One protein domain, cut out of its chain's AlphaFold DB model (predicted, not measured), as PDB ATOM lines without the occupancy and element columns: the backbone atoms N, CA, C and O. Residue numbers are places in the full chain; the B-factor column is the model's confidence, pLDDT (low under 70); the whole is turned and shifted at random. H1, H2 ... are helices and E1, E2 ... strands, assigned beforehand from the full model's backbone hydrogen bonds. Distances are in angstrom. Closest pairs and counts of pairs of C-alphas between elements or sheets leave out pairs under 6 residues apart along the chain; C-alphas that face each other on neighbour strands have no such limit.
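AT A GLANCE: This is residues 667 to 813 of the 901 residues of an uncharacterized protein of Nitrososphaeria archaeon (UniProt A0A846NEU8). You will see an up-and-down bundle of four helices, H3 to H6, each running against the one before it, with a smaller, looser head at the end where H3 begins. The head holds the strand hairpin E1 and E2, the short helices H1 and H2, and two long stretches with no named element, residues 689 to 703 and 711 to 725. The 147 printed residues include six named helices and two named strands, in the order H1 E1 E2 H2 H3 H4 H5 H6; the class is mostly helix, and the sheet, E1 - E2, is antiparallel. The whole is compact, with a radius of gyration of the C-alphas of 16.1 A and spans of 47 by 36 by 27 A.

IN THESE COORDINATES: Find C-alpha 667 at (-31.215, -56.039, 0.108), where H1, residues 667 to 671, begins. Next come E1, residues 673 to 677, 13.0 A long, and E2, residues 684 to 688, 12.2 A. H2 holds residues 704 to 710. Find C-alpha 726 at (-40.657, -51.227, -21.444); from there H3 runs 19.8 A to residue 740. H4, residues 745 to 762, measures 25.6 A, and H5, residues 767 to 784, 25.8 A. H6, residues 791 to 813, is the longest helix at 33.8 A and ends at C-alpha 813, (-20.903, -51.833, -25.724).

HOW THE PARTS SIT: Look first at the hairpin of E1 and E2, where N 675 and O 686 are 2.8 A apart and N 684 and O 677 2.8 A, both within hydrogen-bond range. H1 touches no helix. The closest C-alphas of E1 and H2 are those of Trp 673 and Phe 708, 7.1 A apart. H2 and H3 are near each other, with 5 pairs of C-alphas within 10 A. In the bundle, H3 and H4 touch, closest at the C-alphas of Leu 735 and Ser 752, 6.0 A, at a shallow tilt of 4 degrees, opposite ways. H4 touches H5, closest at Ala 758 and Ser 770, C-alphas 4.6 A apart. H5 touches H6, closest at Ser 771 and Ile 805, C-alphas 5.1 A apart. H6 touches H3 with residues 797 to 804 alone; the closest C-alphas, of Thr 730 and Ile 804, are 7.1 A apart. H3 and H5 are apart, as are H4 and H6. Every O i to N i+4 pair is within hydrogen-bond range in H1 and H2, against 9 of 11 in H3, 10 of 14 in H4, 13 of 14 in H5 and 17 of 19 in H6.

THE WHOLE: The C-alphas farthest apart, of Ala 667 and Gly 746, are 48.3 A apart. The printed part has no cut. The links E2 to H2 and H2 to H3 are long. The mean pLDDT of the printed part is 76.4; look for low values among residues 727 to 737 and 806 to 813.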
ATOM      1  N   ALA A 667     -30.174 -56.390  -0.857       90.56
ATOM      2  CA  ALA A 667     -31.215 -56.039   0.108       90.56
ATOM      3  C   ALA A 667     -32.320 -55.143  -0.477       90.56
ATOM      4  O   ALA A 667     -33.491 -55.334  -0.126       90.56
ATOM      5  N   GLU A 668     -32.002 -54.179  -1.349       91.69
ATOM      6  CA  GLU A 668     -33.006 -53.360  -2.048       91.69
ATOM      7  C   GLU A 668     -33.859 -54.220  -2.998       91.69
ATOM      8  O   GLU A 668     -35.084 -54.057  -3.058       91.69
ATOM      9  N   GLU A 669     -33.255 -55.211  -3.651       91.50
ATOM     10  CA  GLU A 669     -33.941 -56.167  -4.523       91.50
ATOM     11  C   GLU A 669     -34.824 -57.168  -3.763       91.50
ATOM     12  O   GLU A 669     -35.969 -57.423  -4.161       91.50
ATOM     13  N   TYR A 670     -34.348 -57.703  -2.630       88.62
ATOM     14  CA  TYR A 670     -35.177 -58.512  -1.726       88.62
ATOM     15  C   TYR A 670     -36.304 -57.691  -1.084       88.62
ATOM     16  O   TYR A 670     -37.387 -58.233  -0.827       88.62
ATOM     17  N   ALA A 671     -36.076 -56.400  -0.821       89.81
ATOM     18  CA  ALA A 671     -37.092 -55.497  -0.292       89.81
ATOM     19  C   ALA A 671     -38.193 -55.207  -1.323       89.81
ATOM     20  O   ALA A 671     -39.370 -55.271  -0.956       89.81
ATOM     21  N   GLY A 672     -37.814 -54.954  -2.581       90.56
ATOM     22  CA  GLY A 672     -38.713 -54.698  -3.707       90.56
ATOM     23  C   GLY A 672     -39.411 -53.329  -3.677       90.56
ATOM     24  O   GLY A 672     -39.316 -52.559  -2.715       90.56
ATOM     25  N   TRP A 673     -40.153 -53.006  -4.745       91.69
ATOM     26  CA  TRP A 673     -40.800 -51.695  -4.914       91.69
ATOM     27  C   TRP A 673     -42.267 -51.751  -5.372       91.69
ATOM     28  O   TRP A 673     -42.721 -52.701  -6.007       91.69
ATOM     29  N   ASP A 674     -43.035 -50.706  -5.037       91.44
ATOM     30  CA  ASP A 674     -44.446 -50.545  -5.424       91.44
ATOM     31  C   ASP A 674     -44.578 -49.775  -6.755       91.44
ATOM     32  O   ASP A 674     -44.299 -48.574  -6.818       91.44
ATOM     33  N   ILE A 675     -45.104 -50.426  -7.797       85.69
ATOM     34  CA  ILE A 675     -45.345 -49.833  -9.125       85.69
ATOM     35  C   ILE A 675     -46.825 -49.561  -9.413       85.69
ATOM     36  O   ILE A 675     -47.723 -50.136  -8.792       85.69
ATOM     37  N   ASN A 676     -47.088 -48.685 -10.390       85.50
ATOM     38  CA  ASN A 676     -48.430 -48.210 -10.743       85.50
ATOM     39  C   ASN A 676     -48.621 -48.184 -12.276       85.50
ATOM     40  O   ASN A 676     -48.186 -47.236 -12.922       85.50
ATOM     41  N   PHE A 677     -49.317 -49.170 -12.856       79.06
ATOM     42  CA  PHE A 677     -49.496 -49.308 -14.318       79.06
ATOM     43  C   PHE A 677     -50.966 -49.516 -14.736       79.06
ATOM     44  O   PHE A 677     -51.817 -49.848 -13.908       79.06
ATOM     45  N   THR A 678     -51.303 -49.296 -16.017       75.50
ATOM     46  CA  THR A 678     -52.705 -49.126 -16.478       75.50
ATOM     47  C   THR A 678     -53.198 -50.221 -17.438       75.50
ATOM     48  O   THR A 678     -53.786 -49.951 -18.488       75.50
ATOM     49  N   TYR A 679     -53.058 -51.489 -17.038       74.06
ATOM     50  CA  TYR A 679     -53.491 -52.630 -17.855       74.06
ATOM     51  C   TYR A 679     -54.959 -52.527 -18.309       74.06
ATOM     52  O   TYR A 679     -55.897 -52.472 -17.505       74.06
ATOM     53  N   SER A 680     -55.183 -52.541 -19.628       74.06
ATOM     54  CA  SER A 680     -56.518 -52.458 -20.253       74.06
ATOM     55  C   SER A 680     -57.383 -51.257 -19.807       74.06
ATOM     56  O   SER A 680     -58.617 -51.336 -19.826       74.06
ATOM     57  N   GLY A 681     -56.769 -50.134 -19.410       73.25
ATOM     58  CA  GLY A 681     -57.491 -48.925 -18.990       73.25
ATOM     59  C   GLY A 681     -58.022 -48.959 -17.551       73.25
ATOM     60  O   GLY A 681     -58.918 -48.184 -17.205       73.25
ATOM     61  N   GLN A 682     -57.494 -49.851 -16.711       71.56
ATOM     62  CA  GLN A 682     -57.701 -49.857 -15.265       71.56
ATOM     63  C   GLN A 682     -56.338 -49.731 -14.572       71.56
ATOM     64  O   GLN A 682     -55.413 -50.451 -14.918       71.56
ATOM     65  N   LEU A 683     -56.228 -48.840 -13.582       78.81
ATOM     66  CA  LEU A 683     -55.012 -48.706 -12.776       78.81
ATOM     67  C   LEU A 683     -54.847 -49.920 -11.851       78.81
ATOM     68  O   LEU A 683     -55.778 -50.280 -11.119       78.81
ATOM     69  N   PHE A 684     -53.651 -50.496 -11.855       77.44
ATOM     70  CA  PHE A 684     -53.187 -51.509 -10.919       77.44
ATOM     71  C   PHE A 684     -52.024 -50.954 -10.102       77.44
ATOM     72  O   PHE A 684     -51.231 -50.153 -10.590       77.44
ATOM     73  N   ILE A 685     -51.952 -51.392  -8.847       85.62
ATOM     74  CA  ILE A 685     -50.804 -51.188  -7.968       85.62
ATOM     75  C   ILE A 685     -50.332 -52.586  -7.594       85.62
ATOM     76  O   ILE A 685     -51.153 -53.402  -7.156       85.62
ATOM     77  N   THR A 686     -49.053 -52.874  -7.790       86.75
ATOM     78  CA  THR A 686     -48.437 -54.121  -7.333       86.75
ATOM     79  C   THR A 686     -47.053 -53.834  -6.795       86.75
ATOM     80  O   THR A 686     -46.397 -52.893  -7.225       86.75
ATOM     81  N   HIS A 687     -46.630 -54.683  -5.876       92.94
ATOM     82  CA  HIS A 687     -45.244 -54.775  -5.476       92.94
ATOM     83  C   HIS A 687     -44.504 -55.702  -6.456       92.94
ATOM     84  O   HIS A 687     -45.114 -56.670  -6.938       92.94
ATOM     85  N   VAL A 688     -43.244 -55.401  -6.761       91.75
ATOM     86  CA  VAL A 688     -42.361 -56.175  -7.650       91.75
ATOM     87  C   VAL A 688     -40.993 -56.390  -7.008       91.75
ATOM     88  O   VAL A 688     -40.618 -55.681  -6.081       91.75
ATOM     89  N   TRP A 689     -40.280 -57.390  -7.521       93.25
ATOM     90  CA  TRP A 689     -38.928 -57.765  -7.119       93.25
ATOM     91  C   TRP A 689     -38.164 -58.207  -8.364       93.25
ATOM     92  O   TRP A 689     -38.743 -58.898  -9.216       93.25
ATOM     93  N   SER A 690     -36.880 -57.903  -8.394       91.50
ATOM     94  CA  SER A 690     -35.846 -58.344  -9.331       91.50
ATOM     95  C   SER A 690     -35.169 -59.655  -8.864       91.50
ATOM     96  O   SER A 690     -35.670 -60.332  -7.947       91.50
ATOM     97  N   ASP A 691     -34.138 -60.125  -9.570       90.38
ATOM     98  CA  ASP A 691     -33.329 -61.319  -9.277       90.38
ATOM     99  C   ASP A 691     -31.860 -60.875  -9.109       90.38
ATOM    100  O   ASP A 691     -31.234 -60.707 -10.152       90.38
ATOM    101  N   PRO A 692     -31.320 -60.738  -7.873       91.62
ATOM    102  CA  PRO A 692     -30.055 -60.030  -7.553       91.62
ATOM    103  C   PRO A 692     -28.772 -60.763  -7.980       91.62
ATOM    104  O   PRO A 692     -27.837 -60.990  -7.225       91.62
ATOM    105  N   ARG A 693     -28.809 -61.343  -9.172       92.38
ATOM    106  CA  ARG A 693     -27.806 -62.199  -9.823       92.38
ATOM    107  C   ARG A 693     -27.929 -62.055 -11.351       92.38
ATOM    108  O   ARG A 693     -27.497 -62.934 -12.108       92.38
ATOM    109  N   ARG A 694     -28.665 -61.030 -11.797       90.44
ATOM    110  CA  ARG A 694     -29.124 -60.713 -13.146       90.44
ATOM    111  C   ARG A 694     -29.518 -59.222 -13.260       90.44
ATOM    112  O   ARG A 694     -30.705 -58.913 -13.263       90.44
ATOM    113  N   MET A 695     -28.553 -58.401 -13.677       88.38
ATOM    114  CA  MET A 695     -28.687 -57.027 -14.206       88.38
ATOM    115  C   MET A 695     -29.847 -56.796 -15.199       88.38
ATOM    116  O   MET A 695     -30.231 -55.662 -15.470       88.38
ATOM    117  N   HIS A 696     -30.379 -57.872 -15.783       88.88
ATOM    118  CA  HIS A 696     -31.650 -57.886 -16.495       88.88
ATOM    119  C   HIS A 696     -32.475 -59.098 -16.030       88.88
ATOM    120  O   HIS A 696     -32.194 -60.230 -16.444       88.88
ATOM    121  N   SER A 697     -33.516 -58.923 -15.220       91.69
ATOM    122  CA  SER A 697     -34.364 -60.026 -14.732       91.69
ATOM    123  C   SER A 697     -35.153 -60.746 -15.834       91.69
ATOM    124  O   SER A 697     -35.431 -61.945 -15.702       91.69
ATOM    125  N   ASP A 698     -35.505 -60.066 -16.927       85.62
ATOM    126  CA  ASP A 698     -36.370 -60.603 -17.990       85.62
ATOM    127  C   ASP A 698     -35.793 -60.549 -19.420       85.62
ATOM    128  O   ASP A 698     -36.461 -60.971 -20.371       85.62
ATOM    129  N   ASP A 699     -34.549 -60.083 -19.557       82.75
ATOM    130  CA  ASP A 699     -33.862 -59.823 -20.826       82.75
ATOM    131  C   ASP A 699     -34.565 -58.749 -21.704       82.75
ATOM    132  O   ASP A 699     -34.595 -58.855 -22.941       82.75
ATOM    133  N   ASP A 700     -35.141 -57.700 -21.092       75.56
ATOM    134  CA  ASP A 700     -35.801 -56.612 -21.815       75.56
ATOM    135  C   ASP A 700     -34.838 -55.780 -22.678       75.56
ATOM    136  O   ASP A 700     -35.009 -55.694 -23.907       75.56
ATOM    137  N   GLY A 701     -33.864 -55.155 -22.010       75.56
ATOM    138  CA  GLY A 701     -32.981 -54.122 -22.551       75.56
ATOM    139  C   GLY A 701     -32.799 -52.889 -21.651       75.56
ATOM    140  O   GLY A 701     -31.889 -52.108 -21.928       75.56
ATOM    141  N   LEU A 702     -33.633 -52.721 -20.617       78.25
ATOM    142  CA  LEU A 702     -33.382 -51.894 -19.423       78.25
ATOM    143  C   LEU A 702     -32.738 -52.746 -18.320       78.25
ATOM    144  O   LEU A 702     -32.949 -53.958 -18.320       78.25
ATOM    145  N   THR A 703     -31.975 -52.142 -17.403       84.06
ATOM    146  CA  THR A 703     -31.561 -52.826 -16.160       84.06
ATOM    147  C   THR A 703     -32.623 -52.709 -15.064       84.06
ATOM    148  O   THR A 703     -33.455 -51.794 -15.095       84.06
ATOM    149  N   ASP A 704     -32.581 -53.598 -14.077       85.25
ATOM    150  CA  ASP A 704     -33.550 -53.651 -12.981       85.25
ATOM    151  C   ASP A 704     -33.541 -52.336 -12.149       85.25
ATOM    152  O   ASP A 704     -34.607 -51.831 -11.778       85.25
ATOM    153  N   TYR A 705     -32.382 -51.681 -11.988       84.94
ATOM    154  CA  TYR A 705     -32.223 -50.307 -11.480       84.94
ATOM    155  C   TYR A 705     -32.882 -49.237 -12.369       84.94
ATOM    156  O   TYR A 705     -33.529 -48.307 -11.865       84.94
ATOM    157  N   GLU A 706     -32.756 -49.330 -13.699       78.56
ATOM    158  CA  GLU A 706     -33.457 -48.410 -14.609       78.56
ATOM    159  C   GLU A 706     -34.982 -48.559 -14.493       78.56
ATOM    160  O   GLU A 706     -35.708 -47.561 -14.580       78.56
ATOM    161  N   GLU A 707     -35.471 -49.775 -14.254       83.25
ATOM    162  CA  GLU A 707     -36.888 -50.075 -14.046       83.25
ATOM    163  C   GLU A 707     -37.398 -49.643 -12.667       83.25
ATOM    164  O   GLU A 707     -38.501 -49.093 -12.578       83.25
ATOM    165  N   PHE A 708     -36.589 -49.777 -11.613       84.50
ATOM    166  CA  PHE A 708     -36.844 -49.182 -10.298       84.50
ATOM    167  C   PHE A 708     -37.034 -47.662 -10.401       84.50
ATOM    168  O   PHE A 708     -38.035 -47.118  -9.919       84.50
ATOM    169  N   LEU A 709     -36.134 -46.969 -11.110       77.06
ATOM    170  CA  LEU A 709     -36.229 -45.523 -11.341       77.06
ATOM    171  C   LEU A 709     -37.452 -45.107 -12.177       77.06
ATOM    172  O   LEU A 709     -37.940 -43.983 -12.025       77.06
ATOM    173  N   LEU A 710     -37.940 -45.982 -13.061       75.88
ATOM    174  CA  LEU A 710     -39.102 -45.727 -13.917       75.88
ATOM    175  C   LEU A 710     -40.438 -46.183 -13.307       75.88
ATOM    176  O   LEU A 710     -41.494 -45.733 -13.757       75.88
ATOM    177  N   GLY A 711     -40.414 -47.029 -12.276       81.00
ATOM    178  CA  GLY A 711     -41.608 -47.656 -11.711       81.00
ATOM    179  C   GLY A 711     -42.186 -48.756 -12.609       81.00
ATOM    180  O   GLY A 711     -43.410 -48.857 -12.731       81.00
ATOM    181  N   LEU A 712     -41.310 -49.544 -13.234       84.69
ATOM    182  CA  LEU A 712     -41.618 -50.655 -14.143       84.69
ATOM    183  C   LEU A 712     -41.395 -52.017 -13.459       84.69
ATOM    184  O   LEU A 712     -40.966 -52.074 -12.303       84.69
ATOM    185  N   ASN A 713     -41.795 -53.106 -14.120       89.31
ATOM    186  CA  ASN A 713     -41.777 -54.457 -13.559       89.31
ATOM    187  C   ASN A 713     -40.623 -55.288 -14.151       89.31
ATOM    188  O   ASN A 713     -40.840 -55.892 -15.204       89.31
ATOM    189  N   PRO A 714     -39.506 -55.492 -13.425       90.12
ATOM    190  CA  PRO A 714     -38.292 -56.126 -13.961       90.12
ATOM    191  C   PRO A 714     -38.475 -57.582 -14.402       90.12
ATOM    192  O   PRO A 714     -37.618 -58.200 -15.021       90.12
ATOM    193  N   ARG A 715     -39.628 -58.186 -14.092       91.56
ATOM    194  CA  ARG A 715     -39.996 -59.540 -14.519       91.56
ATOM    195  C   ARG A 715     -41.058 -59.551 -15.629       91.56
ATOM    196  O   ARG A 715     -41.786 -60.544 -15.754       91.56
ATOM    197  N   SER A 716     -41.204 -58.465 -16.397       90.00
ATOM    198  CA  SER A 716     -42.220 -58.320 -17.448       90.00
ATOM    199  C   SER A 716     -41.909 -57.221 -18.480       90.00
ATOM    200  O   SER A 716     -42.410 -56.112 -18.341       90.00
ATOM    201  N   SER A 717     -41.243 -57.596 -19.579       85.88
ATOM    202  CA  SER A 717     -40.862 -56.763 -20.749       85.88
ATOM    203  C   SER A 717     -42.025 -56.227 -21.604       85.88
ATOM    204  O   SER A 717     -41.944 -56.181 -22.829       85.88
ATOM    205  N   ASP A 718     -43.143 -55.942 -20.953       83.50
ATOM    206  CA  ASP A 718     -44.422 -55.397 -21.409       83.50
ATOM    207  C   ASP A 718     -45.243 -55.212 -20.108       83.50
ATOM    208  O   ASP A 718     -46.109 -56.031 -19.775       83.50
ATOM    209  N   THR A 719     -44.874 -54.228 -19.274       84.06
ATOM    210  CA  THR A 719     -45.439 -54.025 -17.921       84.06
ATOM    211  C   THR A 719     -46.941 -53.751 -17.970       84.06
ATOM    212  O   THR A 719     -47.699 -54.268 -17.142       84.06
ATOM    213  N   ASP A 720     -47.398 -52.935 -18.926       77.06
ATOM    214  CA  ASP A 720     -48.798 -52.507 -19.019       77.06
ATOM    215  C   ASP A 720     -49.655 -53.338 -19.997       77.06
ATOM    216  O   ASP A 720     -50.891 -53.328 -19.889       77.06
ATOM    217  N   GLY A 721     -49.028 -54.171 -20.834       74.75
ATOM    218  CA  GLY A 721     -49.688 -55.182 -21.655       74.75
ATOM    219  C   GLY A 721     -50.275 -54.676 -22.972       74.75
ATOM    220  O   GLY A 721     -51.178 -55.338 -23.507       74.75
ATOM    221  N   ASP A 722     -49.855 -53.510 -23.470       69.62
ATOM    222  CA  ASP A 722     -50.299 -52.978 -24.765       69.62
ATOM    223  C   ASP A 722     -49.679 -53.726 -25.970       69.62
ATOM    224  O   ASP A 722     -50.323 -53.834 -27.027       69.62
ATOM    225  N   GLY A 723     -48.508 -54.349 -25.773       64.88
ATOM    226  CA  GLY A 723     -47.792 -55.159 -26.760       64.88
ATOM    227  C   GLY A 723     -46.528 -54.533 -27.364       64.88
ATOM    228  O   GLY A 723     -46.023 -55.083 -28.356       64.88
ATOM    229  N   PHE A 724     -46.029 -53.424 -26.815       66.81
ATOM    230  CA  PHE A 724     -44.649 -52.966 -27.000       66.81
ATOM    231  C   PHE A 724     -43.692 -53.619 -25.973       66.81
ATOM    232  O   PHE A 724     -43.771 -54.831 -25.770       66.81
ATOM    233  N   LYS A 725     -42.706 -52.876 -25.464       73.44
ATOM    234  CA  LYS A 725     -41.688 -53.307 -24.490       73.44
ATOM    235  C   LYS A 725     -41.317 -52.091 -23.667       73.44
ATOM    236  O   LYS A 725     -41.068 -51.046 -24.261       73.44
ATOM    237  N   ASP A 726     -41.083 -52.266 -22.380       70.69
ATOM    238  CA  ASP A 726     -40.657 -51.227 -21.444       70.69
ATOM    239  C   ASP A 726     -39.473 -50.374 -21.965       70.69
ATOM    240  O   ASP A 726     -39.564 -49.142 -22.017       70.69
ATOM    241  N   SER A 727     -38.417 -50.999 -22.508       65.56
ATOM    242  CA  SER A 727     -37.315 -50.308 -23.216       65.56
ATOM    243  C   SER A 727     -37.743 -49.438 -24.411       65.56
ATOM    244  O   SER A 727     -37.125 -48.402 -24.683       65.56
ATOM    245  N   ILE A 728     -38.786 -49.829 -25.148       61.53
ATOM    246  CA  ILE A 728     -39.381 -49.069 -26.262       61.53
ATOM    247  C   ILE A 728     -40.279 -47.951 -25.716       61.53
ATOM    248  O   ILE A 728     -40.194 -46.811 -26.186       61.53
ATOM    249  N   ASP A 729     -41.072 -48.262 -24.692       61.53
ATOM    250  CA  ASP A 729     -42.088 -47.392 -24.106       61.53
ATOM    251  C   ASP A 729     -41.481 -46.186 -23.388       61.53
ATOM    252  O   ASP A 729     -42.154 -45.173 -23.209       61.53
ATOM    253  N   THR A 730     -40.181 -46.190 -23.081       62.12
ATOM    254  CA  THR A 730     -39.447 -44.961 -22.723       62.12
ATOM    255  C   THR A 730     -39.623 -43.832 -23.759       62.12
ATOM    256  O   THR A 730     -39.710 -42.657 -23.393       62.12
ATOM    257  N   ILE A 731     -39.740 -44.151 -25.057       61.34
ATOM    258  CA  ILE A 731     -39.967 -43.157 -26.123       61.34
ATOM    259  C   ILE A 731     -41.451 -42.776 -26.240       61.34
ATOM    260  O   ILE A 731     -41.746 -41.612 -26.533       61.34
ATOM    261  N   ASP A 732     -42.378 -43.697 -25.978       63.41
ATOM    262  CA  ASP A 732     -43.818 -43.415 -25.989       63.41
ATOM    263  C   ASP A 732     -44.277 -42.643 -24.739       63.41
ATOM    264  O   ASP A 732     -45.079 -41.717 -24.856       63.41
ATOM    265  N   ASN A 733     -43.642 -42.859 -23.586       64.69
ATOM    266  CA  ASN A 733     -43.720 -41.978 -22.420       64.69
ATOM    267  C   ASN A 733     -43.237 -40.555 -22.759       64.69
ATOM    268  O   ASN A 733     -43.893 -39.568 -22.419       64.69
ATOM    269  N   LEU A 734     -42.133 -40.411 -23.506       67.31
ATOM    270  CA  LEU A 734     -41.670 -39.093 -23.962       67.31
ATOM    271  C   LEU A 734     -42.638 -38.447 -24.979       67.31
ATOM    272  O   LEU A 734     -42.735 -37.217 -25.055       67.31
ATOM    273  N   LEU A 735     -43.373 -39.258 -25.750       67.81
ATOM    274  CA  LEU A 735     -44.474 -38.805 -26.599       67.81
ATOM    275  C   LEU A 735     -45.681 -38.354 -25.764       67.81
ATOM    276  O   LEU A 735     -46.184 -37.262 -26.027       67.81
ATOM    277  N   GLU A 736     -46.108 -39.106 -24.744       66.69
ATOM    278  CA  GLU A 736     -47.225 -38.722 -23.869       66.69
ATOM    279  C   GLU A 736     -46.906 -37.465 -23.046       66.69
ATOM    280  O   GLU A 736     -47.749 -36.572 -22.963       66.69
ATOM    281  N   ILE A 737     -45.676 -37.302 -22.541       67.25
ATOM    282  CA  ILE A 737     -45.230 -36.056 -21.893       67.25
ATOM    283  C   ILE A 737     -45.469 -34.861 -22.828       67.25
ATOM    284  O   ILE A 737     -46.099 -33.876 -22.438       67.25
ATOM    285  N   ILE A 738     -45.043 -34.954 -24.090       70.88
ATOM    286  CA  ILE A 738     -45.237 -33.898 -25.100       70.88
ATOM    287  C   ILE A 738     -46.708 -33.733 -25.485       70.88
ATOM    288  O   ILE A 738     -47.128 -32.625 -25.842       70.88
ATOM    289  N   ASP A 739     -47.500 -34.801 -25.402       68.44
ATOM    290  CA  ASP A 739     -48.927 -34.748 -25.668       68.44
ATOM    291  C   ASP A 739     -49.750 -34.167 -24.502       68.44
ATOM    292  O   ASP A 739     -50.783 -33.541 -24.764       68.44
ATOM    293  N   SER A 740     -49.251 -34.260 -23.266       65.44
ATOM    294  CA  SER A 740     -49.840 -33.691 -22.045       65.44
ATOM    295  C   SER A 740     -49.623 -32.176 -21.887       65.44
ATOM    296  O   SER A 740     -50.449 -31.490 -21.278       65.44
ATOM    297  N   LEU A 741     -48.533 -31.638 -22.447       70.69
ATOM    298  CA  LEU A 741     -48.163 -30.223 -22.349       70.69
ATOM    299  C   LEU A 741     -48.999 -29.331 -23.291       70.69
ATOM    300  O   LEU A 741     -49.309 -29.712 -24.422       70.69
ATOM    301  N   ASP A 742     -49.298 -28.094 -22.865       70.50
ATOM    302  CA  ASP A 742     -50.078 -27.088 -23.626       70.50
ATOM    303  C   ASP A 742     -49.238 -26.414 -24.739       70.50
ATOM    304  O   ASP A 742     -49.143 -25.190 -24.873       70.50
ATOM    305  N   LEU A 743     -48.556 -27.242 -25.536       74.50
ATOM    306  CA  LEU A 743     -47.694 -26.816 -26.631       74.50
ATOM    307  C   LEU A 743     -48.518 -26.511 -27.893       74.50
ATOM    308  O   LEU A 743     -49.381 -27.302 -28.274       74.50
ATOM    309  N   PRO A 744     -48.206 -25.433 -28.643       75.94
ATOM    310  CA  PRO A 744     -48.894 -25.142 -29.899       75.94
ATOM    311  C   PRO A 744     -48.794 -26.309 -30.896       75.94
ATOM    312  O   PRO A 744     -47.685 -26.777 -31.160       75.94
ATOM    313  N   ASP A 745     -49.912 -26.702 -31.526       69.81
ATOM    314  CA  ASP A 745     -50.044 -27.880 -32.413       69.81
ATOM    315  C   ASP A 745     -48.860 -28.094 -33.378       69.81
ATOM    316  O   ASP A 745     -48.357 -29.202 -33.557       69.81
ATOM    317  N   GLY A 746     -48.393 -27.012 -34.013       70.94
ATOM    318  CA  GLY A 746     -47.307 -27.035 -35.001       70.94
ATOM    319  C   GLY A 746     -45.889 -27.163 -34.423       70.94
ATOM    320  O   GLY A 746     -44.941 -27.295 -35.194       70.94
ATOM    321  N   ILE A 747     -45.729 -27.086 -33.099       73.81
ATOM    322  CA  ILE A 747     -44.522 -27.501 -32.371       73.81
ATOM    323  C   ILE A 747     -44.706 -28.927 -31.871       73.81
ATOM    324  O   ILE A 747     -43.859 -29.757 -32.182       73.81
ATOM    325  N   LYS A 748     -45.831 -29.216 -31.205       73.94
ATOM    326  CA  LYS A 748     -46.210 -30.546 -30.711       73.94
ATOM    327  C   LYS A 748     -46.028 -31.622 -31.791       73.94
ATOM    328  O   LYS A 748     -45.102 -32.422 -31.711       73.94
ATOM    329  N   GLY A 749     -46.740 -31.518 -32.915       66.44
ATOM    330  CA  GLY A 749     -46.601 -32.459 -34.036       66.44
ATOM    331  C   GLY A 749     -45.231 -32.454 -34.740       66.44
ATOM    332  O   GLY A 749     -44.905 -33.409 -35.439       66.44
ATOM    333  N   ALA A 750     -44.401 -31.418 -34.566       72.12
ATOM    334  CA  ALA A 750     -43.027 -31.375 -35.088       72.12
ATOM    335  C   ALA A 750     -41.985 -31.964 -34.113       72.12
ATOM    336  O   ALA A 750     -40.833 -32.185 -34.504       72.12
ATOM    337  N   LEU A 751     -42.380 -32.198 -32.859       75.94
ATOM    338  CA  LEU A 751     -41.633 -32.935 -31.848       75.94
ATOM    339  C   LEU A 751     -42.010 -34.418 -31.898       75.94
ATOM    340  O   LEU A 751     -41.111 -35.229 -32.105       75.94
ATOM    341  N   SER A 752     -43.305 -34.759 -31.870       72.69
ATOM    342  CA  SER A 752     -43.774 -36.151 -31.958       72.69
ATOM    343  C   SER A 752     -43.226 -36.842 -33.212       72.69
ATOM    344  O   SER A 752     -42.537 -37.850 -33.121       72.69
ATOM    345  N   VAL A 753     -43.331 -36.209 -34.392       74.19
ATOM    346  CA  VAL A 753     -42.758 -36.747 -35.644       74.19
ATOM    347  C   VAL A 753     -41.245 -37.011 -35.566       74.19
ATOM    348  O   VAL A 753     -40.752 -37.823 -36.342       74.19
ATOM    349  N   LYS A 754     -40.471 -36.383 -34.671       75.50
ATOM    350  CA  LYS A 754     -39.055 -36.749 -34.477       75.50
ATOM    351  C   LYS A 754     -38.878 -37.991 -33.609       75.50
ATOM    352  O   LYS A 754     -38.004 -38.793 -33.927       75.50
ATOM    353  N   LEU A 755     -39.701 -38.153 -32.577       75.19
ATOM    354  CA  LEU A 755     -39.666 -39.300 -31.670       75.19
ATOM    355  C   LEU A 755     -40.157 -40.569 -32.361       75.19
ATOM    356  O   LEU A 755     -39.402 -41.532 -32.399       75.19
ATOM    357  N   ASN A 756     -41.290 -40.523 -33.073       72.69
ATOM    358  CA  ASN A 756     -41.747 -41.643 -33.905       72.69
ATOM    359  C   ASN A 756     -40.662 -42.103 -34.905       72.69
ATOM    360  O   ASN A 756     -40.513 -43.285 -35.192       72.69
ATOM    361  N   HIS A 757     -39.849 -41.185 -35.446       73.00
ATOM    362  CA  HIS A 757     -38.739 -41.570 -36.322       73.00
ATOM    363  C   HIS A 757     -37.545 -42.208 -35.584       73.00
ATOM    364  O   HIS A 757     -36.812 -42.962 -36.230       73.00
ATOM    365  N   ALA A 758     -37.330 -41.912 -34.297       73.50
ATOM    366  CA  ALA A 758     -36.321 -42.552 -33.447       73.50
ATOM    367  C   ALA A 758     -36.796 -43.944 -32.984       73.50
ATOM    368  O   ALA A 758     -36.080 -44.923 -33.191       73.50
ATOM    369  N   GLN A 759     -38.045 -44.041 -32.515       69.88
ATOM    370  CA  GLN A 759     -38.806 -45.268 -32.239       69.88
ATOM    371  C   GLN A 759     -38.676 -46.271 -33.403       69.88
ATOM    372  O   GLN A 759     -38.063 -47.323 -33.248       69.88
ATOM    373  N   THR A 760     -39.020 -45.872 -34.639       69.69
ATOM    374  CA  THR A 760     -38.844 -46.692 -35.864       69.69
ATOM    375  C   THR A 760     -37.373 -46.975 -36.254       69.69
ATOM    376  O   THR A 760     -37.082 -47.485 -37.343       69.69
ATOM    377  N   LYS A 761     -36.376 -46.592 -35.450       71.62
ATOM    378  CA  LYS A 761     -34.972 -47.043 -35.569       71.62
ATOM    379  C   LYS A 761     -34.555 -47.916 -34.391       71.62
ATOM    380  O   LYS A 761     -33.731 -48.805 -34.602       71.62
ATOM    381  N   LEU A 762     -35.147 -47.711 -33.220       65.19
ATOM    382  CA  LEU A 762     -35.046 -48.596 -32.068       65.19
ATOM    383  C   LEU A 762     -35.705 -49.956 -32.378       65.19
ATOM    384  O   LEU A 762     -34.997 -50.956 -32.354       65.19
ATOM    385  N   GLU A 763     -36.934 -49.966 -32.918       64.75
ATOM    386  CA  GLU A 763     -37.636 -51.132 -33.520       64.75
ATOM    387  C   GLU A 763     -36.800 -51.952 -34.533       64.75
ATOM    388  O   GLU A 763     -37.133 -53.084 -34.879       64.75
ATOM    389  N   MET A 764     -35.759 -51.346 -35.116       66.75
ATOM    390  CA  MET A 764     -34.904 -51.962 -36.139       66.75
ATOM    391  C   MET A 764     -33.540 -52.405 -35.586       66.75
ATOM    392  O   MET A 764     -32.640 -52.683 -36.386       66.75
ATOM    393  N   ASN A 765     -33.375 -52.404 -34.260       58.44
ATOM    394  CA  ASN A 765     -32.138 -52.620 -33.501       58.44
ATOM    395  C   ASN A 765     -30.996 -51.702 -33.977       58.44
ATOM    396  O   ASN A 765     -29.873 -52.134 -34.239       58.44
ATOM    397  N   LYS A 766     -31.292 -50.406 -34.160       70.25
ATOM    398  CA  LYS A 766     -30.320 -49.384 -34.600       70.25
ATOM    399  C   LYS A 766     -30.134 -48.311 -33.539       70.25
ATOM    400  O   LYS A 766     -30.263 -47.126 -33.841       70.25
ATOM    401  N   PHE A 767     -29.773 -48.737 -32.331       69.75
ATOM    402  CA  PHE A 767     -29.532 -47.910 -31.141       69.75
ATOM    403  C   PHE A 767     -28.726 -46.638 -31.462       69.75
ATOM    404  O   PHE A 767     -29.249 -45.532 -31.330       69.75
ATOM    405  N   LYS A 768     -27.547 -46.767 -32.097       71.56
ATOM    406  CA  LYS A 768     -26.733 -45.622 -32.572       71.56
ATOM    407  C   LYS A 768     -27.475 -44.636 -33.479       71.56
ATOM    408  O   LYS A 768     -27.162 -43.450 -33.497       71.56
ATOM    409  N   THR A 769     -28.426 -45.107 -34.285       71.25
ATOM    410  CA  THR A 769     -29.250 -44.240 -35.145       71.25
ATOM    411  C   THR A 769     -30.381 -43.591 -34.348       71.25
ATOM    412  O   THR A 769     -30.631 -42.409 -34.557       71.25
ATOM    413  N   SER A 770     -31.008 -44.312 -33.410       74.25
ATOM    414  CA  SER A 770     -32.021 -43.758 -32.499       74.25
ATOM    415  C   SER A 770     -31.433 -42.649 -31.615       74.25
ATOM    416  O   SER A 770     -31.900 -41.515 -31.675       74.25
ATOM    417  N   SER A 771     -30.313 -42.913 -30.929       75.88
ATOM    418  CA  SER A 771     -29.576 -41.934 -30.111       75.88
ATOM    419  C   SER A 771     -29.187 -40.669 -30.901       75.88
ATOM    420  O   SER A 771     -29.386 -39.545 -30.433       75.88
ATOM    421  N   ASN A 772     -28.750 -40.799 -32.163       77.50
ATOM    422  CA  ASN A 772     -28.509 -39.642 -33.042       77.50
ATOM    423  C   ASN A 772     -29.791 -38.842 -33.371       77.50
ATOM    424  O   ASN A 772     -29.733 -37.627 -33.580       77.50
ATOM    425  N   MET A 773     -30.955 -39.494 -33.428       77.50
ATOM    426  CA  MET A 773     -32.243 -38.849 -33.710       77.50
ATOM    427  C   MET A 773     -32.867 -38.216 -32.456       77.50
ATOM    428  O   MET A 773     -33.409 -37.115 -32.564       77.50
ATOM    429  N   LEU A 774     -32.678 -38.813 -31.275       79.56
ATOM    430  CA  LEU A 774     -32.969 -38.207 -29.969       79.56
ATOM    431  C   LEU A 774     -32.080 -36.973 -29.721       79.56
ATOM    432  O   LEU A 774     -32.584 -35.897 -29.397       79.56
ATOM    433  N   ASN A 775     -30.783 -37.036 -30.041       82.19
ATOM    434  CA  ASN A 775     -29.900 -35.862 -30.060       82.19
ATOM    435  C   ASN A 775     -30.427 -34.753 -31.001       82.19
ATOM    436  O   ASN A 775     -30.427 -33.564 -30.663       82.19
ATOM    437  N   ALA A 776     -30.931 -35.118 -32.186       78.38
ATOM    438  CA  ALA A 776     -31.555 -34.181 -33.127       78.38
ATOM    439  C   ALA A 776     -32.952 -33.682 -32.685       78.38
ATOM    440  O   ALA A 776     -33.472 -32.709 -33.255       78.38
ATOM    441  N   PHE A 777     -33.559 -34.315 -31.679       85.88
ATOM    442  CA  PHE A 777     -34.760 -33.873 -30.976       85.88
ATOM    443  C   PHE A 777     -34.407 -32.900 -29.834       85.88
ATOM    444  O   PHE A 777     -34.915 -31.779 -29.846       85.88
ATOM    445  N   ILE A 778     -33.446 -33.228 -28.960       85.62
ATOM    446  CA  ILE A 778     -32.936 -32.345 -27.889       85.62
ATOM    447  C   ILE A 778     -32.511 -30.984 -28.450       85.62
ATOM    448  O   ILE A 778     -32.920 -29.932 -27.957       85.62
ATOM    449  N   ASN A 779     -31.749 -30.981 -29.548       83.38
ATOM    450  CA  ASN A 779     -31.330 -29.749 -30.224       83.38
ATOM    451  C   ASN A 779     -32.507 -28.932 -30.802       83.38
ATOM    452  O   ASN A 779     -32.377 -27.729 -31.032       83.38
ATOM    453  N   HIS A 780     -33.671 -29.550 -31.027       79.81
ATOM    454  CA  HIS A 780     -34.894 -28.856 -31.438       79.81
ATOM    455  C   HIS A 780     -35.618 -28.222 -30.247       79.81
ATOM    456  O   HIS A 780     -36.051 -27.074 -30.355       79.81
ATOM    457  N   VAL A 781     -35.691 -28.928 -29.115       82.69
ATOM    458  CA  VAL A 781     -36.265 -28.430 -27.855       82.69
ATOM    459  C   VAL A 781     -35.453 -27.233 -27.348       82.69
ATOM    460  O   VAL A 781     -36.009 -26.140 -27.221       82.69
ATOM    461  N   LYS A 782     -34.119 -27.364 -27.250       84.50
ATOM    462  CA  LYS A 782     -33.173 -26.266 -26.939       84.50
ATOM    463  C   LYS A 782     -33.332 -25.051 -27.872       84.50
ATOM    464  O   LYS A 782     -33.115 -23.910 -27.472       84.50
ATOM    465  N   ALA A 783     -33.764 -25.253 -29.121       81.44
ATOM    466  CA  ALA A 783     -34.023 -24.158 -30.058       81.44
ATOM    467  C   ALA A 783     -35.378 -23.439 -29.845       81.44
ATOM    468  O   ALA A 783     -35.502 -22.283 -30.270       81.44
ATOM    469  N   GLN A 784     -36.373 -24.071 -29.207       78.94
ATOM    470  CA  GLN A 784     -37.694 -23.487 -28.890       78.94
ATOM    471  C   GLN A 784     -37.855 -23.049 -27.420       78.94
ATOM    472  O   GLN A 784     -38.770 -22.271 -27.122       78.94
ATOM    473  N   GLN A 785     -36.961 -23.501 -26.536       83.75
ATOM    474  CA  GLN A 785     -36.826 -23.078 -25.140       83.75
ATOM    475  C   GLN A 785     -36.844 -21.547 -25.007       83.75
ATOM    476  O   GLN A 785     -36.197 -20.824 -25.776       83.75
ATOM    477  N   GLY A 786     -37.649 -21.042 -24.071       70.62
ATOM    478  CA  GLY A 786     -37.842 -19.607 -23.834       70.62
ATOM    479  C   GLY A 786     -38.549 -18.841 -24.967       70.62
ATOM    480  O   GLY A 786     -38.550 -17.609 -24.954       70.62
ATOM    481  N   LYS A 787     -39.127 -19.530 -25.965       77.94
ATOM    482  CA  LYS A 787     -39.831 -18.915 -27.117       77.94
ATOM    483  C   LYS A 787     -41.227 -19.486 -27.350       77.94
ATOM    484  O   LYS A 787     -42.135 -18.733 -27.698       77.94
ATOM    485  N   LYS A 788     -41.363 -20.811 -27.256       75.44
ATOM    486  CA  LYS A 788     -42.608 -21.575 -27.502       75.44
ATOM    487  C   LYS A 788     -42.786 -22.794 -26.594       75.44
ATOM    488  O   LYS A 788     -43.857 -23.383 -26.597       75.44
ATOM    489  N   ILE A 789     -41.728 -23.153 -25.881       78.06
ATOM    490  CA  ILE A 789     -41.692 -24.043 -24.725       78.06
ATOM    491  C   ILE A 789     -41.114 -23.158 -23.609       78.06
ATOM    492  O   ILE A 789     -40.260 -22.305 -23.913       78.06
ATOM    493  N   SER A 790     -41.572 -23.275 -22.362       80.19
ATOM    494  CA  SER A 790     -40.946 -22.555 -21.240       80.19
ATOM    495  C   SER A 790     -39.502 -23.034 -21.002       80.19
ATOM    496  O   SER A 790     -38.980 -23.871 -21.740       80.19
ATOM    497  N   ALA A 791     -38.805 -22.449 -20.025       77.62
ATOM    498  CA  ALA A 791     -37.507 -22.981 -19.610       77.62
ATOM    499  C   ALA A 791     -37.696 -24.343 -18.921       77.62
ATOM    500  O   ALA A 791     -37.171 -25.339 -19.399       77.62
ATOM    501  N   GLU A 792     -38.551 -24.371 -17.898       74.44
ATOM    502  CA  GLU A 792     -38.848 -25.526 -17.043       74.44
ATOM    503  C   GLU A 792     -39.330 -26.754 -17.840       74.44
ATOM    504  O   GLU A 792     -38.755 -27.832 -17.708       74.44
ATOM    505  N   GLU A 793     -40.310 -26.595 -18.739       74.62
ATOM    506  CA  GLU A 793     -40.784 -27.690 -19.606       74.62
ATOM    507  C   GLU A 793     -39.692 -28.175 -20.574       74.62
ATOM    508  O   GLU A 793     -39.584 -29.367 -20.849       74.62
ATOM    509  N   ALA A 794     -38.883 -27.259 -21.120       77.12
ATOM    510  CA  ALA A 794     -37.835 -27.625 -22.064       77.12
ATOM    511  C   ALA A 794     -36.711 -28.395 -21.371       77.12
ATOM    512  O   ALA A 794     -36.273 -29.408 -21.907       77.12
ATOM    513  N   ASP A 795     -36.261 -27.936 -20.201       77.50
ATOM    514  CA  ASP A 795     -35.196 -28.584 -19.435       77.50
ATOM    515  C   ASP A 795     -35.626 -29.982 -18.955       77.50
ATOM    516  O   ASP A 795     -34.834 -30.915 -19.062       77.50
ATOM    517  N   ALA A 796     -36.895 -30.171 -18.565       70.25
ATOM    518  CA  ALA A 796     -37.455 -31.492 -18.258       70.25
ATOM    519  C   ALA A 796     -37.449 -32.441 -19.477       70.25
ATOM    520  O   ALA A 796     -36.915 -33.545 -19.399       70.25
ATOM    521  N   ILE A 797     -37.960 -31.993 -20.634       75.19
ATOM    522  CA  ILE A 797     -37.941 -32.782 -21.884       75.19
ATOM    523  C   ILE A 797     -36.501 -33.104 -22.327       75.19
ATOM    524  O   ILE A 797     -36.243 -34.158 -22.906       75.19
ATOM    525  N   ILE A 798     -35.557 -32.185 -22.101       81.06
ATOM    526  CA  ILE A 798     -34.137 -32.370 -22.428       81.06
ATOM    527  C   ILE A 798     -33.490 -33.411 -21.512       81.06
ATOM    528  O   ILE A 798     -32.688 -34.192 -22.013       81.06
ATOM    529  N   ALA A 799     -33.806 -33.403 -20.214       71.94
ATOM    530  CA  ALA A 799     -33.253 -34.343 -19.244       71.94
ATOM    531  C   ALA A 799     -33.685 -35.782 -19.557       71.94
ATOM    532  O   ALA A 799     -32.827 -36.641 -19.738       71.94
ATOM    533  N   GLU A 800     -34.985 -36.028 -19.732       68.88
ATOM    534  CA  GLU A 800     -35.480 -37.387 -19.991       68.88
ATOM    535  C   GLU A 800     -35.017 -37.915 -21.358       68.88
ATOM    536  O   GLU A 800     -34.517 -39.032 -21.475       68.88
ATOM    537  N   ALA A 801     -35.040 -37.071 -22.397       75.50
ATOM    538  CA  ALA A 801     -34.489 -37.447 -23.697       75.50
ATOM    539  C   ALA A 801     -32.970 -37.707 -23.668       75.50
ATOM    540  O   ALA A 801     -32.466 -38.363 -24.580       75.50
ATOM    541  N   GLN A 802     -32.240 -37.174 -22.679       77.44
ATOM    542  CA  GLN A 802     -30.818 -37.451 -22.469       77.44
ATOM    543  C   GLN A 802     -30.622 -38.773 -21.715       77.44
ATOM    544  O   GLN A 802     -29.821 -39.581 -22.169       77.44
ATOM    545  N   ARG A 803     -31.421 -39.056 -20.674       70.56
ATOM    546  CA  ARG A 803     -31.416 -40.348 -19.962       70.56
ATOM    547  C   ARG A 803     -31.580 -41.524 -20.935       70.56
ATOM    548  O   ARG A 803     -30.758 -42.434 -20.949       70.56
ATOM    549  N   ILE A 804     -32.552 -41.431 -21.849       70.19
ATOM    550  CA  ILE A 804     -32.780 -42.434 -22.907       70.19
ATOM    551  C   ILE A 804     -31.583 -42.533 -23.878       70.19
ATOM    552  O   ILE A 804     -31.262 -43.615 -24.360       70.19
ATOM    553  N   ILE A 805     -30.888 -41.433 -24.196       74.75
ATOM    554  CA  ILE A 805     -29.679 -41.468 -25.048       74.75
ATOM    555  C   ILE A 805     -28.532 -42.213 -24.365       74.75
ATOM    556  O   ILE A 805     -27.790 -42.925 -25.050       74.75
ATOM    557  N   ASP A 806     -28.376 -42.014 -23.060       69.88
ATOM    558  CA  ASP A 806     -27.249 -42.526 -22.288       69.88
ATOM    559  C   ASP A 806     -27.430 -44.034 -22.027       69.88
ATOM    560  O   ASP A 806     -26.537 -44.806 -22.378       69.88
ATOM    561  N   SER A 807     -28.632 -44.468 -21.620       63.28
ATOM    562  CA  SER A 807     -29.059 -45.883 -21.567       63.28
ATOM    563  C   SER A 807     -28.800 -46.624 -22.894       63.28
ATOM    564  O   SER A 807     -28.031 -47.587 -22.956       63.28
ATOM    565  N   LEU A 808     -29.284 -46.071 -24.020       64.38
ATOM    566  CA  LEU A 808     -29.047 -46.600 -25.378       64.38
ATOM    567  C   LEU A 808     -27.578 -46.540 -25.848       64.38
ATOM    568  O   LEU A 808     -27.281 -46.929 -26.986       64.38
ATOM    569  N   THR A 809     -26.670 -46.005 -25.029       63.50
ATOM    570  CA  THR A 809     -25.223 -45.964 -25.270       63.50
ATOM    571  C   THR A 809     -24.467 -46.986 -24.411       63.50
ATOM    572  O   THR A 809     -23.422 -47.461 -24.862       63.50
ATOM    573  N   SER A 810     -24.999 -47.393 -23.254       55.09
ATOM    574  CA  SER A 810     -24.474 -48.508 -22.445       55.09
ATOM    575  C   SER A 810     -24.640 -49.842 -23.177       55.09
ATOM    576  O   SER A 810     -23.646 -50.438 -23.596       55.09
ATOM    577  N   SER A 811     -25.878 -50.209 -23.526       52.19
ATOM    578  CA  SER A 811     -26.222 -51.462 -24.233       52.19
ATOM    579  C   SER A 811     -25.710 -51.550 -25.689       52.19
ATOM    580  O   SER A 811     -25.889 -52.546 -26.399       52.19
ATOM    581  N   GLN A 812     -24.990 -50.524 -26.166       52.66
ATOM    582  CA  GLN A 812     -24.163 -50.599 -27.377       52.66
ATOM    583  C   GLN A 812     -22.848 -51.369 -27.172       52.66
ATOM    584  O   GLN A 812     -22.322 -51.902 -28.152       52.66
ATOM    585  N   GLN A 813     -22.272 -51.360 -25.964       44.78
ATOM    586  CA  GLN A 813     -20.903 -51.833 -25.724       44.78
ATOM    587  C   GLN A 813     -20.853 -53.361 -25.590       44.78
ATOM    588  O   GLN A 813     -20.033 -54.020 -26.236       44.78
TER     589      GLN A 813